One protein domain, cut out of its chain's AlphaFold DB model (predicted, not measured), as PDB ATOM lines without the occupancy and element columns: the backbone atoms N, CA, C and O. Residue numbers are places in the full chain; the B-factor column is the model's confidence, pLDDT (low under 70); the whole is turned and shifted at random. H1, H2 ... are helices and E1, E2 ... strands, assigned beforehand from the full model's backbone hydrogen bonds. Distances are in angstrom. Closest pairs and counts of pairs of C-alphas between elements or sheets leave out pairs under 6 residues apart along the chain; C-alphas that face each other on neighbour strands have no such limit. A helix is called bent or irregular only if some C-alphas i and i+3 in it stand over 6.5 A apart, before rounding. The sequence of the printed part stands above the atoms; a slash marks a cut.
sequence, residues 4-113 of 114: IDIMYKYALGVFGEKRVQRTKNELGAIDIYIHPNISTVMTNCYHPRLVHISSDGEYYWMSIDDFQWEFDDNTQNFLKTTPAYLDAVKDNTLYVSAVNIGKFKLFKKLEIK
ATOM      1  N   ILE A   4     -41.540  35.211  -1.648       91.88
ATOM      2  CA  ILE A   4     -41.149  34.430  -0.470       91.88
ATOM      3  C   ILE A   4     -41.304  35.256   0.814       91.88
ATOM      4  O   ILE A   4     -41.804  34.743   1.808       91.88
ATOM      5  N   ASP A   5     -40.972  36.552   0.811       92.38
ATOM      6  CA  ASP A   5     -41.193  37.413   1.986       92.38
ATOM      7  C   ASP A   5     -42.686  37.593   2.297       92.38
ATOM      8  O   ASP A   5     -43.072  37.685   3.466       92.38
ATOM      9  N   ILE A   6     -43.533  37.650   1.263       94.69
ATOM     10  CA  ILE A   6     -44.992  37.711   1.426       94.69
ATOM     11  C   ILE A   6     -45.484  36.417   2.080       94.69
ATOM     12  O   ILE A   6     -46.201  36.477   3.078       94.69
ATOM     13  N   MET A   7     -45.054  35.259   1.570       95.25
ATOM     14  CA  MET A   7     -45.435  33.960   2.131       95.25
ATOM     15  C   MET A   7     -44.862  33.722   3.526       95.25
ATOM     16  O   MET A   7     -45.545  33.138   4.360       95.25
ATOM     17  N   TYR A   8     -43.671  34.235   3.836       95.81
ATOM     18  CA  TYR A   8     -43.122  34.185   5.189       95.81
ATOM     19  C   TYR A   8     -44.018  34.936   6.179       95.81
ATOM     20  O   TYR A   8     -44.407  34.379   7.204       95.81
ATOM     21  N   LYS A   9     -44.414  36.175   5.855       96.88
ATOM     22  CA  LYS A   9     -45.340  36.959   6.690       96.88
ATOM     23  C   LYS A   9     -46.705  36.287   6.819       96.88
ATOM     24  O   LYS A   9     -47.278  36.289   7.904       96.88
ATOM     25  N   TYR A  10     -47.203  35.702   5.731       97.31
ATOM     26  CA  TYR A  10     -48.449  34.944   5.742       97.31
ATOM     27  C   TYR A  10     -48.363  33.745   6.694       97.31
ATOM     28  O   TYR A  10     -49.168  33.622   7.613       97.31
ATOM     29  N   ALA A  11     -47.331  32.912   6.540       96.38
ATOM     30  CA  ALA A  11     -47.091  31.750   7.388       96.38
ATOM     31  C   ALA A  11     -46.958  32.137   8.868       96.38
ATOM     32  O   ALA A  11     -47.511  31.454   9.729       96.38
ATOM     33  N   LEU A  12     -46.277  33.248   9.172       96.94
ATOM     34  CA  LEU A  12     -46.207  33.793  10.530       96.94
ATOM     35  C   LEU A  12     -47.590  34.148  11.085       96.94
ATOM     36  O   LEU A  12     -47.870  33.827  12.237       96.94
ATOM     37  N   GLY A  13     -48.454  34.771  10.282       96.25
ATOM     38  CA  GLY A  13     -49.826  35.094  10.680       96.25
ATOM     39  C   GLY A  13     -50.686  33.856  10.946       96.25
ATOM     40  O   GLY A  13     -51.487  33.856  11.877       96.25
ATOM     41  N   VAL A  14     -50.488  32.788  10.171       94.62
ATOM     42  CA  VAL A  14     -51.269  31.547  10.280       94.62
ATOM     43  C   VAL A  14     -50.775  30.654  11.426       94.62
ATOM     44  O   VAL A  14     -51.565  30.209  12.261       94.62
ATOM     45  N   PHE A  15     -49.470  30.381  11.497       93.62
ATOM     46  CA  PHE A  15     -48.898  29.378  12.408       93.62
ATOM     47  C   PHE A  15     -48.181  29.971  13.627       93.62
ATOM     48  O   PHE A  15     -47.956  29.261  14.610       93.62
ATOM     49  N   GLY A  16     -47.841  31.259  13.592       94.19
ATOM     50  CA  GLY A  16     -47.086  31.943  14.639       94.19
ATOM     51  C   GLY A  16     -45.570  31.730  14.554       94.19
ATOM     52  O   GLY A  16     -45.070  30.717  14.065       94.19
ATOM     53  N   GLU A  17     -44.820  32.685  15.108       94.56
ATOM     54  CA  GLU A  17     -43.347  32.747  15.052       94.56
ATOM     55  C   GLU A  17     -42.639  31.494  15.577       94.56
ATOM     56  O   GLU A  17     -41.608  31.095  15.050       94.56
ATOM     57  N   LYS A  18     -43.207  30.823  16.584       94.06
ATOM     58  CA  LYS A  18     -42.603  29.614  17.170       94.06
ATOM     59  C   LYS A  18     -42.583  28.415  16.219       94.06
ATOM     60  O   LYS A  18     -41.926  27.425  16.522       94.06
ATOM     61  N   ARG A  19     -43.359  28.464  15.134       93.75
ATOM     62  CA  ARG A  19     -43.572  27.340  14.212       93.75
ATOM     63  C   ARG A  19     -43.002  27.583  12.828       93.75
ATOM     64  O   ARG A  19     -42.974  26.646  12.041       93.75
ATOM     65  N   VAL A  20     -42.576  28.806  12.534       96.75
ATOM     66  CA  VAL A  20     -42.106  29.205  11.211       96.75
ATOM     67  C   VAL A  20     -40.658  29.644  11.325       96.75
ATOM     68  O   VAL A  20     -40.342  30.659  11.942       96.75
ATOM     69  N   GLN A  21     -39.776  28.891  10.687       96.62
ATOM     70  CA  GLN A  21     -38.366  29.204  10.574       96.62
ATOM     71  C   GLN A  21     -38.064  29.679   9.160       96.62
ATOM     72  O   GLN A  21     -38.529  29.100   8.184       96.62
ATOM     73  N   ARG A  22     -37.242  30.718   9.048       94.75
ATOM     74  CA  ARG A  22     -36.686  31.179   7.778       94.75
ATOM     75  C   ARG A  22     -35.186  30.930   7.778       94.75
ATOM     76  O   ARG A  22     -34.514  31.264   8.750       94.75
ATOM     77  N   THR A  23     -34.667  30.369   6.697       93.38
ATOM     78  CA  THR A  23     -33.233  30.151   6.496       93.38
ATOM     79  C   THR A  23     -32.833  30.525   5.073       93.38
ATOM     80  O   THR A  23     -33.680  30.807   4.226       93.38
ATOM     81  N   LYS A  24     -31.529  30.589   4.829       90.44
ATOM     82  CA  LYS A  24     -30.941  30.827   3.516       90.44
ATOM     83  C   LYS A  24     -30.183  29.562   3.117       90.44
ATOM     84  O   LYS A  24     -29.374  29.083   3.909       90.44
ATOM     85  N   ASN A  25     -30.483  29.005   1.951       84.00
ATOM     86  CA  ASN A  25     -29.826  27.797   1.460       84.00
ATOM     87  C   ASN A  25     -28.441  28.110   0.857       84.00
ATOM     88  O   ASN A  25     -28.019  29.270   0.800       84.00
ATOM     89  N   GLU A  26     -27.725  27.072   0.417       83.62
ATOM     90  CA  GLU A  26     -26.352  27.170  -0.108       83.62
ATOM     91  C   GLU A  26     -26.235  28.064  -1.353       83.62
ATOM     92  O   GLU A  26     -25.204  28.700  -1.563       83.62
ATOM     93  N   LEU A  27     -27.310  28.178  -2.137       82.69
ATOM     94  CA  LEU A  27     -27.395  29.039  -3.323       82.69
ATOM     95  C   LEU A  27     -27.774  30.485  -2.977       82.69
ATOM     96  O   LEU A  27     -27.825  31.363  -3.833       82.69
ATOM     97  N   GLY A  28     -28.041  30.753  -1.702       82.81
ATOM     98  CA  GLY A  28     -28.461  32.052  -1.217       82.81
ATOM     99  C   GLY A  28     -29.954  32.340  -1.373       82.81
ATOM    100  O   GLY A  28     -30.395  33.459  -1.100       82.81
ATOM    101  N   ALA A  29     -30.728  31.336  -1.758       85.25
ATOM    102  CA  ALA A  29     -32.172  31.393  -1.827       85.25
ATOM    103  C   ALA A  29     -32.801  31.269  -0.431       85.25
ATOM    104  O   ALA A  29     -32.178  30.774   0.511       85.25
ATOM    105  N   ILE A  30     -34.019  31.786  -0.268       88.69
ATOM    106  CA  ILE A  30     -34.707  31.807   1.026       88.69
ATOM    107  C   ILE A  30     -35.617  30.591   1.130       88.69
ATOM    108  O   ILE A  30     -36.538  30.437   0.333       88.69
ATOM    109  N   ASP A  31     -35.430  29.833   2.203       93.12
ATOM    110  CA  ASP A  31     -36.308  28.743   2.589       93.12
ATOM    111  C   ASP A  31     -37.130  29.119   3.820       93.12
ATOM    112  O   ASP A  31     -36.638  29.741   4.768       93.12
ATOM    113  N   ILE A  32     -38.384  28.685   3.833       96.12
ATOM    114  CA  ILE A  32     -39.293  28.780   4.968       96.12
ATOM    115  C   ILE A  32     -39.704  27.363   5.347       96.12
ATOM    116  O   ILE A  32     -40.237  26.628   4.522       96.12
ATOM    117  N   TYR A  33     -39.497  27.000   6.604       96.38
ATOM    118  CA  TYR A  33     -39.919  25.733   7.182       96.38
ATOM    119  C   TYR A  33     -40.996  26.004   8.227       96.38
ATOM    120  O   TYR A  33     -40.821  26.832   9.119       96.38
ATOM    121  N   ILE A  34     -42.123  25.318   8.108       96.44
ATOM    122  CA  ILE A  34     -43.283  25.449   8.980       96.44
ATOM    123  C   ILE A  34     -43.510  24.094   9.636       96.44
ATOM    124  O   ILE A  34     -43.665  23.089   8.946       96.44
ATOM    125  N   HIS A  35     -43.571  24.078  10.963       94.50
ATOM    126  CA  HIS A  35     -43.894  22.906  11.773       94.50
ATOM    127  C   HIS A  35     -45.323  23.053  12.306       94.50
ATOM    128  O   HIS A  35     -45.516  23.663  13.363       94.50
ATOM    129  N   PRO A  36     -46.348  22.542  11.594       88.12
ATOM    130  CA  PRO A  36     -47.727  22.955  11.828       88.12
ATOM    131  C   PRO A  36     -48.209  22.606  13.231       88.12
ATOM    132  O   PRO A  36     -48.818  23.454  13.868       88.12
ATOM    133  N   ASN A  37     -47.902  21.403  13.730       71.56
ATOM    134  CA  ASN A  37     -48.261  20.840  15.041       71.56
ATOM    135  C   ASN A  37     -49.526  21.446  15.700       71.56
ATOM    136  O   ASN A  37     -49.489  22.087  16.758       71.56
ATOM    137  N   ILE A  38     -50.664  21.288  15.023       64.75
ATOM    138  CA  ILE A  38     -51.987  21.732  15.474       64.75
ATOM    139  C   ILE A  38     -52.733  20.483  15.920       64.75
ATOM    140  O   ILE A  38     -53.177  19.686  15.100       64.75
ATOM    141  N   SER A  39     -52.819  20.281  17.230       57.00
ATOM    142  CA  SER A  39     -53.576  19.169  17.794       57.00
ATOM    143  C   SER A  39     -55.063  19.521  17.819       57.00
ATOM    144  O   SER A  39     -55.546  20.155  18.754       57.00
ATOM    145  N   THR A  40     -55.774  19.095  16.780       54.69
ATOM    146  CA  THR A  40     -57.220  18.841  16.801       54.69
ATOM    147  C   THR A  40     -57.456  17.622  15.922       54.69
ATOM    148  O   THR A  40     -57.401  17.707  14.699       54.69
ATOM    149  N   VAL A  41     -57.632  16.461  16.553       54.94
ATOM    150  CA  VAL A  41     -57.819  15.187  15.850       54.94
ATOM    151  C   VAL A  41     -59.222  15.162  15.248       54.94
ATOM    152  O   VAL A  41     -60.208  15.042  15.971       54.94
ATOM    153  N   MET A  42     -59.308  15.251  13.922       57.75
ATOM    154  CA  MET A  42     -60.508  14.935  13.149       57.75
ATOM    155  C   MET A  42     -60.182  13.717  12.286       57.75
ATOM    156  O   MET A  42     -59.160  13.669  11.613       57.75
ATOM    157  N   THR A  43     -61.017  12.686  12.329       58.75
ATOM    158  CA  THR A  43     -60.663  11.308  11.934       58.75
ATOM    159  C   THR A  43     -60.358  11.073  10.449       58.75
ATOM    160  O   THR A  43     -60.067   9.940  10.081       58.75
ATOM    161  N   ASN A  44     -60.387  12.103   9.594       67.69
ATOM    162  CA  ASN A  44     -60.252  11.940   8.145       67.69
ATOM    163  C   ASN A  44     -59.195  12.830   7.473       67.69
ATOM    164  O   ASN A  44     -58.976  12.647   6.283       67.69
ATOM    165  N   CYS A  45     -58.570  13.788   8.160       76.19
ATOM    166  CA  CYS A  45     -57.650  14.750   7.537       76.19
ATOM    167  C   CYS A  45     -56.182  14.302   7.568       76.19
ATOM    168  O   CYS A  45     -55.753  13.518   8.416       76.19
ATOM    169  N   TYR A  46     -55.403  14.821   6.622       83.19
ATOM    170  CA  TYR A  46     -53.955  14.690   6.580       83.19
ATOM    171  C   TYR A  46     -53.306  15.765   7.456       83.19
ATOM    172  O   TYR A  46     -53.570  16.954   7.284       83.19
ATOM    173  N   HIS A  47     -52.439  15.346   8.378       85.44
ATOM    174  CA  HIS A  47     -51.742  16.239   9.302       85.44
ATOM    175  C   HIS A  47     -50.257  16.290   8.956       85.44
ATOM    176  O   HIS A  47     -49.523  15.364   9.322       85.44
ATOM    177  N   PRO A  48     -49.797  17.346   8.268       87.75
ATOM    178  CA  PRO A  48     -48.410  17.393   7.879       87.75
ATOM    179  C   PRO A  48     -47.478  17.694   9.043       87.75
ATOM    180  O   PRO A  48     -47.800  18.485   9.939       87.75
ATOM    181  N   ARG A  49     -46.291  17.086   9.013       89.31
ATOM    182  CA  ARG A  49     -45.239  17.345  10.010       89.31
ATOM    183  C   ARG A  49     -44.382  18.539   9.614       89.31
ATOM    184  O   ARG A  49     -43.904  19.258  10.495       89.31
ATOM    185  N   LEU A  50     -44.203  18.742   8.311       92.31
ATOM    186  CA  LEU A  50     -43.407  19.817   7.743       92.31
ATOM    187  C   LEU A  50     -44.091  20.402   6.507       92.31
ATOM    188  O   LEU A  50     -44.510  19.664   5.617       92.31
ATOM    189  N   VAL A  51     -44.135  21.730   6.438       94.75
ATOM    190  CA  VAL A  51     -44.347  22.461   5.185       94.75
ATOM    191  C   VAL A  51     -43.087  23.263   4.889       94.75
ATOM    192  O   VAL A  51     -42.616  24.017   5.736       94.75
ATOM    193  N   HIS A  52     -42.525  23.091   3.703       95.44
ATOM    194  CA  HIS A  52     -41.352  23.802   3.210       95.44
ATOM    195  C   HIS A  52     -41.758  24.660   2.021       95.44
ATOM    196  O   HIS A  52     -42.485  24.201   1.148       95.44
ATOM    197  N   ILE A  53     -41.317  25.910   1.997       95.06
ATOM    198  CA  ILE A  53     -41.545  26.852   0.905       95.06
ATOM    199  C   ILE A  53     -40.191  27.427   0.527       95.06
ATOM    200  O   ILE A  53     -39.473  27.901   1.409       95.06
ATOM    201  N   SER A  54     -39.836  27.421  -0.751       91.38
ATOM    202  CA  SER A  54     -38.606  28.070  -1.201       91.38
ATOM    203  C   SER A  54     -38.676  28.462  -2.675       91.38
ATOM    204  O   SER A  54     -39.694  28.272  -3.342       91.38
ATOM    205  N   SER A  55     -37.635  29.146  -3.127       87.69
ATOM    206  CA  SER A  55     -37.424  29.578  -4.497       87.69
ATOM    207  C   SER A  55     -35.945  29.439  -4.810       87.69
ATOM    208  O   SER A  55     -35.147  29.998  -4.068       87.69
ATOM    209  N   ASP A  56     -35.567  28.738  -5.878       81.31
ATOM    210  CA  ASP A  56     -34.172  28.656  -6.355       81.31
ATOM    211  C   ASP A  56     -33.735  29.885  -7.163       81.31
ATOM    212  O   ASP A  56     -32.550  30.030  -7.458       81.31
ATOM    213  N   GLY A  57     -34.668  30.779  -7.493       75.25
ATOM    214  CA  GLY A  57     -34.443  31.952  -8.332       75.25
ATOM    215  C   GLY A  57     -35.107  31.875  -9.707       75.25
ATOM    216  O   GLY A  57     -35.344  32.932 -10.284       75.25
ATOM    217  N   GLU A  58     -35.452  30.678 -10.188       79.19
ATOM    218  CA  GLU A  58     -36.219  30.463 -11.430       79.19
ATOM    219  C   GLU A  58     -37.634  29.942 -11.141       79.19
ATOM    220  O   GLU A  58     -38.577  30.233 -11.871       79.19
ATOM    221  N   TYR A  59     -37.797  29.207 -10.045       85.56
ATOM    222  CA  TYR A  59     -39.037  28.559  -9.655       85.56
ATOM    223  C   TYR A  59     -39.386  28.879  -8.208       85.56
ATOM    224  O   TYR A  59     -38.551  29.283  -7.389       85.56
ATOM    225  N   TYR A  60     -40.661  28.689  -7.886       89.06
ATOM    226  CA  TYR A  60     -41.140  28.660  -6.512       89.06
ATOM    227  C   TYR A  60     -41.650  27.259  -6.230       89.06
ATOM    228  O   TYR A  60     -42.306  26.655  -7.072       89.06
ATOM    229  N   TRP A  61     -41.427  26.749  -5.028       87.94
ATOM    230  CA  TRP A  61     -41.947  25.445  -4.651       87.94
ATOM    231  C   TRP A  61     -42.521  25.439  -3.247       87.94
ATOM    232  O   TRP A  61     -42.162  26.233  -2.370       87.94
ATOM    233  N   MET A  62     -43.424  24.491  -3.048       91.25
ATOM    234  CA  MET A  62     -43.934  24.104  -1.750       91.25
ATOM    235  C   MET A  62     -43.811  22.590  -1.623       91.25
ATOM    236  O   MET A  62     -44.152  21.861  -2.548       91.25
ATOM    237  N   SER A  63     -43.375  22.121  -0.467       90.56
ATOM    238  CA  SER A  63     -43.369  20.707  -0.118       90.56
ATOM    239  C   SER A  63     -44.110  20.525   1.195       90.56
ATOM    240  O   SER A  63     -43.900  21.275   2.142       90.56
ATOM    241  N   ILE A  64     -44.999  19.546   1.259       90.62
ATOM    242  CA  ILE A  64     -45.756  19.174   2.450       90.62
ATOM    243  C   ILE A  64     -45.462  17.693   2.684       90.62
ATOM    244  O   ILE A  64     -46.028  16.830   2.016       90.62
ATOM    245  N   ASP A  65     -44.547  17.412   3.612       88.44
ATOM    246  CA  ASP A  65     -43.927  16.094   3.807       88.44
ATOM    247  C   ASP A  65     -43.489  15.429   2.481       88.44
ATOM    248  O   ASP A  65     -42.554  15.904   1.846       88.44
ATOM    249  N   ASP A  66     -44.162  14.350   2.059       80.25
ATOM    250  CA  ASP A  66     -43.824  13.553   0.870       80.25
ATOM    251  C   ASP A  66     -44.431  14.111  -0.436       80.25
ATOM    252  O   ASP A  66     -44.322  13.487  -1.493       80.25
ATOM    253  N   PHE A  67     -45.123  15.251  -0.376       83.69
ATOM    254  CA  PHE A  67     -45.795  15.861  -1.521       83.69
ATOM    255  C   PHE A  67     -45.118  17.170  -1.914       83.69
ATOM    256  O   PHE A  67     -44.927  18.035  -1.066       83.69
ATOM    257  N   GLN A  68     -44.810  17.338  -3.198       83.75
ATOM    258  CA  GLN A  68     -44.114  18.511  -3.726       83.75
ATOM    259  C   GLN A  68     -44.931  19.155  -4.853       83.75
ATOM    260  O   GLN A  68     -45.417  18.460  -5.747       83.75
ATOM    261  N   TRP A  69     -45.068  20.481  -4.810       82.69
ATOM    262  CA  TRP A  69     -45.590  21.316  -5.892       82.69
ATOM    263  C   TRP A  69     -44.500  22.280  -6.305       82.69
ATOM    264  O   TRP A  69     -44.112  23.167  -5.544       82.69
ATOM    265  N   GLU A  70     -44.039  22.101  -7.526       82.62
ATOM    266  CA  GLU A  70     -43.294  23.116  -8.238       82.62
ATOM    267  C   GLU A  70     -44.304  24.036  -8.917       82.62
ATOM    268  O   GLU A  70     -45.261  23.589  -9.559       82.62
ATOM    269  N   PHE A  71     -44.131  25.328  -8.710       79.38
ATOM    270  CA  PHE A  71     -44.764  26.346  -9.515       79.38
ATOM    271  C   PHE A  71     -43.697  26.771 -10.520       79.38
ATOM    272  O   PHE A  71     -42.576  27.074 -10.106       79.38
ATOM    273  N   ASP A  72     -44.048  26.813 -11.810       71.50
ATOM    274  CA  ASP A  72     -43.235  27.477 -12.842       71.50
ATOM    275  C   ASP A  72     -42.797  28.885 -12.356       71.50
ATOM    276  O   ASP A  72     -43.270  29.368 -11.320       71.50
ATOM    277  N   ASP A  73     -42.036  29.647 -13.148       65.75
ATOM    278  CA  ASP A  73     -41.681  31.062 -12.865       65.75
ATOM    279  C   ASP A  73     -42.912  32.026 -12.750       65.75
ATOM    280  O   ASP A  73     -42.857  33.257 -12.763       65.75
ATOM    281  N   ASN A  74     -44.110  31.458 -12.616       79.94
ATOM    282  CA  ASN A  74     -45.369  32.092 -12.310       79.94
ATOM    283  C   ASN A  74     -45.537  32.365 -10.802       79.94
ATOM    284  O   ASN A  74     -46.286  31.701 -10.073       79.94
ATOM    285  N   THR A  75     -44.933  33.471 -10.371       84.81
ATOM    286  CA  THR A  75     -45.145  34.090  -9.051       84.81
ATOM    287  C   THR A  75     -46.631  34.252  -8.671       84.81
ATOM    288  O   THR A  75     -46.981  34.173  -7.491       84.81
ATOM    289  N   GLN A  76     -47.536  34.488  -9.632       86.62
ATOM    290  CA  GLN A  76     -48.961  34.688  -9.327       86.62
ATOM    291  C   GLN A  76     -49.621  33.397  -8.839       86.62
ATOM    292  O   GLN A  76     -50.390  33.430  -7.878       86.62
ATOM    293  N   ASN A  77     -49.301  32.260  -9.463       87.75
ATOM    294  CA  ASN A  77     -49.808  30.956  -9.038       87.75
ATOM    295  C   ASN A  77     -49.314  30.603  -7.638       87.75
ATOM    296  O   ASN A  77     -50.114  30.162  -6.810       87.75
ATOM    297  N   PHE A  78     -48.034  30.861  -7.363       91.06
ATOM    298  CA  PHE A  78     -47.445  30.683  -6.042       91.06
ATOM    299  C   PHE A  78     -48.183  31.510  -4.977       91.06
ATOM    300  O   PHE A  78     -48.694  30.960  -4.002       91.06
ATOM    301  N   LEU A  79     -48.335  32.822  -5.199       91.50
ATOM    302  CA  LEU A  79     -49.015  33.721  -4.257       91.50
ATOM    303  C   LEU A  79     -50.511  33.428  -4.095       91.50
ATOM    304  O   LEU A  79     -51.082  33.766  -3.063       91.50
ATOM    305  N   LYS A  80     -51.157  32.826  -5.097       90.06
ATOM    306  CA  LYS A  80     -52.578  32.462  -5.044       90.06
ATOM    307  C   LYS A  80     -52.812  31.123  -4.346       90.06
ATOM    308  O   LYS A  80     -53.796  30.973  -3.628       90.06
ATOM    309  N   THR A  81     -51.948  30.144  -4.593       89.75
ATOM    310  CA  THR A  81     -52.200  28.745  -4.222       89.75
ATOM    311  C   THR A  81     -51.612  28.410  -2.859       89.75
ATOM    312  O   THR A  81     -52.286  27.772  -2.054       89.75
ATOM    313  N   THR A  82     -50.396  28.880  -2.566       92.88
ATOM    314  CA  THR A  82     -49.714  28.611  -1.293       92.88
ATOM    315  C   THR A  82     -50.558  29.013  -0.077       92.88
ATOM    316  O   THR A  82     -50.716  28.170   0.805       92.88
ATOM    317  N   PRO A  83     -51.194  30.206  -0.021       94.81
ATOM    318  CA  PRO A  83     -52.053  30.576   1.109       94.81
ATOM    319  C   PRO A  83     -53.178  29.574   1.383       94.81
ATOM    320  O   PRO A  83     -53.349  29.150   2.519       94.81
ATOM    321  N   ALA A  84     -53.875  29.117   0.337       92.69
ATOM    322  CA  ALA A  84     -54.994  28.189   0.480       92.69
ATOM    323  C   ALA A  84     -54.564  26.845   1.090       92.69
ATOM    324  O   ALA A  84     -55.276  26.278   1.916       92.69
ATOM    325  N   TYR A  85     -53.387  26.335   0.714       91.62
ATOM    326  CA  TYR A  85     -52.851  25.112   1.314       91.62
ATOM    327  C   TYR A  85     -52.392  25.328   2.754       91.62
ATOM    328  O   TYR A  85     -52.626  24.463   3.594       91.62
ATOM    329  N   LEU A  86     -51.773  26.468   3.064       93.69
ATOM    330  CA  LEU A  86     -51.386  26.800   4.436       93.69
ATOM    331  C   LEU A  86     -52.609  26.913   5.356       93.69
ATOM    332  O   LEU A  86     -52.587  26.363   6.458       93.69
ATOM    333  N   ASP A  87     -53.691  27.529   4.889       93.56
ATOM    334  CA  ASP A  87     -54.958  27.583   5.623       93.56
ATOM    335  C   ASP A  87     -55.555  26.184   5.792       93.56
ATOM    336  O   ASP A  87     -55.943  25.797   6.890       93.56
ATOM    337  N   ALA A  88     -55.535  25.358   4.743       90.25
ATOM    338  CA  ALA A  88     -56.038  23.991   4.835       90.25
ATOM    339  C   ALA A  88     -55.255  23.133   5.843       90.25
ATOM    340  O   ALA A  88     -55.830  22.313   6.564       90.25
ATOM    341  N   VAL A  89     -53.939  23.340   5.935       90.62
ATOM    342  CA  VAL A  89     -53.102  22.744   6.983       90.62
ATOM    343  C   VAL A  89     -53.494  23.280   8.360       90.62
ATOM    344  O   VAL A  89     -53.573  22.508   9.316       90.62
ATOM    345  N   LYS A  90     -53.755  24.589   8.474       89.81
ATOM    346  CA  LYS A  90     -54.163  25.235   9.726       89.81
ATOM    347  C   LYS A  90     -55.489  24.697  10.264       89.81
ATOM    348  O   LYS A  90     -55.615  24.481  11.477       89.81
ATOM    349  N   ASP A  91     -56.436  24.497   9.361       88.56
ATOM    350  CA  ASP A  91     -57.831  24.174   9.653       88.56
ATOM    351  C   ASP A  91     -58.103  22.666   9.660       88.56
ATOM    352  O   ASP A  91     -59.210  22.233   9.975       88.56
ATOM    353  N   ASN A  92     -57.082  21.847   9.384       85.69
ATOM    354  CA  ASN A  92     -57.198  20.395   9.245       85.69
ATOM    355  C   ASN A  92     -58.203  19.989   8.144       85.69
ATOM    356  O   ASN A  92     -58.964  19.033   8.297       85.69
ATOM    357  N   THR A  93     -58.198  20.713   7.022       87.44
ATOM    358  CA  THR A  93     -59.040  20.458   5.837       87.44
ATOM    359  C   THR A  93     -58.234  19.984   4.624       87.44
ATOM    360  O   THR A  93     -58.748  19.927   3.504       87.44
ATOM    361  N   LEU A  94     -56.974  19.606   4.845       87.38
ATOM    362  CA  LEU A  94     -56.117  18.965   3.858       87.38
ATOM    363  C   LEU A  94     -56.329  17.441   3.874       87.38
ATOM    364  O   LEU A  94     -56.337  16.823   4.939       87.38
ATOM    365  N   TYR A  95     -56.481  16.815   2.707       84.81
ATOM    366  CA  TYR A  95     -56.744  15.378   2.566       84.81
ATOM    367  C   TYR A  95     -55.887  14.765   1.466       84.81
ATOM    368  O   TYR A  95     -55.639  15.397   0.444       84.81
ATOM    369  N   VAL A  96     -55.477  13.508   1.645       78.62
ATOM    370  CA  VAL A  96     -54.814  12.729   0.592       78.62
ATOM    371  C   VAL A  96     -55.870  11.939  -0.171       78.62
ATOM    372  O   VAL A  96     -56.430  10.977   0.360       78.62
ATOM    373  N   SER A  97     -56.123  12.305  -1.424       72.62
ATOM    374  CA  SER A  97     -56.914  11.485  -2.336       72.62
ATOM    375  C   SER A  97     -56.003  10.489  -3.054       72.62
ATOM    376  O   SER A  97     -54.888  10.803  -3.474       72.62
ATOM    377  N   ALA A  98     -56.461   9.243  -3.169       66.44
ATOM    378  CA  ALA A  98     -55.849   8.275  -4.068       66.44
ATOM    379  C   ALA A  98     -56.635   8.291  -5.379       66.44
ATOM    380  O   ALA A  98     -57.822   7.961  -5.386       66.44
ATOM    381  N   VAL A  99     -55.983   8.638  -6.487       59.09
ATOM    382  CA  VAL A  99     -56.579   8.468  -7.811       59.09
ATOM    383  C   VAL A  99     -56.468   6.990  -8.182       59.09
ATOM    384  O   VAL A  99     -55.370   6.441  -8.325       59.09
ATOM    385  N   ASN A 100     -57.619   6.329  -8.305       56.66
ATOM    386  CA  ASN A 100     -57.696   4.971  -8.829       56.66
ATOM    387  C   ASN A 100     -57.607   5.028 -10.356       56.66
ATOM    388  O   ASN A 100     -58.475   5.611 -11.003       56.66
ATOM    389  N   ILE A 101     -56.596   4.380 -10.935       54.47
ATOM    390  CA  ILE A 101     -56.546   4.107 -12.375       54.47
ATOM    391  C   ILE A 101     -56.814   2.609 -12.535       54.47
ATOM    392  O   ILE A 101     -55.919   1.769 -12.446       54.47
ATOM    393  N   GLY A 102     -58.093   2.254 -12.675       63.88
ATOM    394  CA  GLY A 102     -58.534   0.857 -12.693       63.88
ATOM    395  C   GLY A 102     -58.381   0.170 -11.329       63.88
ATOM    396  O   GLY A 102     -58.844   0.685 -10.317       63.88
ATOM    397  N   LYS A 103     -57.748  -1.014 -11.291       52.25
ATOM    398  CA  LYS A 103     -57.533  -1.805 -10.056       52.25
ATOM    399  C   LYS A 103     -56.336  -1.342  -9.212       52.25
ATOM    400  O   LYS A 103     -56.071  -1.934  -8.169       52.25
ATOM    401  N   PHE A 104     -55.616  -0.308  -9.642       47.03
ATOM    402  CA  PHE A 104     -54.406   0.160  -8.977       47.03
ATOM    403  C   PHE A 104     -54.607   1.581  -8.426       47.03
ATOM    404  O   PHE A 104     -55.036   2.490  -9.143       47.03
ATOM    405  N   LYS A 105     -54.278   1.778  -7.142       50.69
ATOM    406  CA  LYS A 105     -54.123   3.106  -6.528       50.69
ATOM    407  C   LYS A 105     -52.792   3.675  -7.012       50.69
ATOM    408  O   LYS A 105     -51.758   3.286  -6.480       50.69
ATOM    409  N   LEU A 106     -52.810   4.512  -8.051       52.16
ATOM    410  CA  LEU A 106     -51.578   4.881  -8.755       52.16
ATOM    411  C   LEU A 106     -51.002   6.238  -8.323       52.16
ATOM    412  O   LEU A 106     -49.795   6.417  -8.417       52.16
ATOM    413  N   PHE A 107     -51.812   7.164  -7.794       56.84
ATOM    414  CA  PHE A 107     -51.322   8.498  -7.426       56.84
ATOM    415  C   PHE A 107     -51.970   9.019  -6.147       56.84
ATOM    416  O   PHE A 107     -53.195   9.014  -6.025       56.84
ATOM    417  N   LYS A 108     -51.148   9.474  -5.198       63.72
ATOM    418  CA  LYS A 108     -51.602  10.255  -4.046       63.72
ATOM    419  C   LYS A 108     -51.564  11.730  -4.447       63.72
ATOM    420  O   LYS A 108     -50.513  12.218  -4.847       63.72
ATOM    421  N   LYS A 109     -52.687  12.427  -4.338       74.25
ATOM    422  CA  LYS A 109     -52.791  13.877  -4.524       74.25
ATOM    423  C   LYS A 109     -53.267  14.493  -3.212       74.25
ATOM    424  O   LYS A 109     -54.044  13.863  -2.501       74.25
ATOM    425  N   LEU A 110     -52.812  15.701  -2.881       79.81
ATOM    426  CA  LEU A 110     -53.428  16.460  -1.794       79.81
ATOM    427  C   LEU A 110     -54.535  17.358  -2.319       79.81
ATOM    428  O   LEU A 110     -54.419  17.979  -3.378       79.81
ATOM    429  N   GLU A 111     -55.611  17.407  -1.553       82.75
ATOM    430  CA  GLU A 111     -56.822  18.140  -1.868       82.75
ATOM    431  C   GLU A 111     -57.260  18.948  -0.653       82.75
ATOM    432  O   GLU A 111     -57.149  18.499   0.489       82.75
ATOM    433  N   ILE A 112     -57.778  20.143  -0.924       82.31
ATOM    434  CA  ILE A 112     -58.428  20.992   0.068       82.31
ATOM    435  C   ILE A 112     -59.920  20.685  -0.010       82.31
ATOM    436  O   ILE A 112     -60.514  20.787  -1.087       82.31
ATOM    437  N   LYS A 113     -60.526  20.291   1.109       73.44
ATOM    438  CA  LYS A 113     -61.975  20.096   1.171       73.44
ATOM    439  C   LYS A 113     -62.640  21.426   1.520       73.44
ATOM    440  O   LYS A 113     -62.357  21.980   2.580       73.44
TER     441      LYS A 113
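Overview. This is residues 4 to 113 of the 114 residues of an uncharacterized protein of Candidatus Saccharibacteria bacterium (UniProt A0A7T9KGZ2). A twisted sheet of five short strands, E1 to E5, has two helices, H1 and H2, side by side over one face and its other face bare of named helices. Beyond the end of H2 the chain turns into a separate two-stranded hairpin, E6 and E7, an arm that leads away from this body to its turn at Gly 102 and Lys 103. The 110 printed residues have two named helices and seven named strands, in the order H1 E1 E2 E3 E4 E5 H2 E6 E7; both sheets are antiparallel, the larger in the order E1 - E2 - E3 - E4 - E5, and the class is mixed. The whole is compact, with a radius of gyration of the C-alphas of 14.6 A and spans of 45 by 31 by 24 A.

Arrangement. E1, residues 20 to 24, E2, 30 to 34, E3, 51 to 55, E4, 60 to 64, and E5, 67 to 71, form a meander, each strand the antiparallel neighbour of the one before. Within hydrogen-bond range are N 21 and O 33 of E1 and E2, 2.8 A; N 34 and O 51 of E2 and E3, 2.7 A; N 52 and O 63 of E3 and E4, 2.8 A; and N 69 and O 62 of E5 and E4, 2.8 A. H1, residues 4 to 15, is on this sheet at a height of 8.9 A, over E2, and runs along the strands. H2, residues 75 to 91, is on the same face at 9.5 A, over E4 and only just over E3, where 3 of its C-alphas fall. H1 and H2 touch at a shallow tilt of 13 degrees, the same way; their closest C-alphas are those of Val 14 and Lys 90, 7.0 A. Every O i to N i+4 pair is within hydrogen-bond range in H1, and 11 of 13 in H2. E6, residues 94 to 101, and E7, residues 104 to 112, are an antiparallel hairpin, with N 97 and O 109 2.8 A apart. The closest C-alphas of E5 and E7 are those of Phe 67 and Leu 110, 7.7 A.

Along the chain. H1 begins at C-alpha 4, (-41.149, 34.430, -0.470), and is 15.9 A long. E1 to E5 measure 13.7, 13.3, 13.9, 13.8 and 13.2 A. H2 is 24.7 A long and neither bent nor irregular, but only just: C-alphas 80 and 83 are 6.5 A apart. E6 is 22.0 A long; E7, 23.1 A, bends by 55 degrees at residue 107 and ends at C-alpha 112, (-58.428, 20.992, 0.068).

Size, cuts and confidence. The two C-alphas farthest apart are those of Gly 28 and Lys 103, 45.5 A. The printed part has no cut. The link E2 to E3, residues 35 to 50, is long; the other links are tight. The mean pLDDT of the printed part is 83.2, with residues 38 to 44, 73 and 98 to 108 under 70.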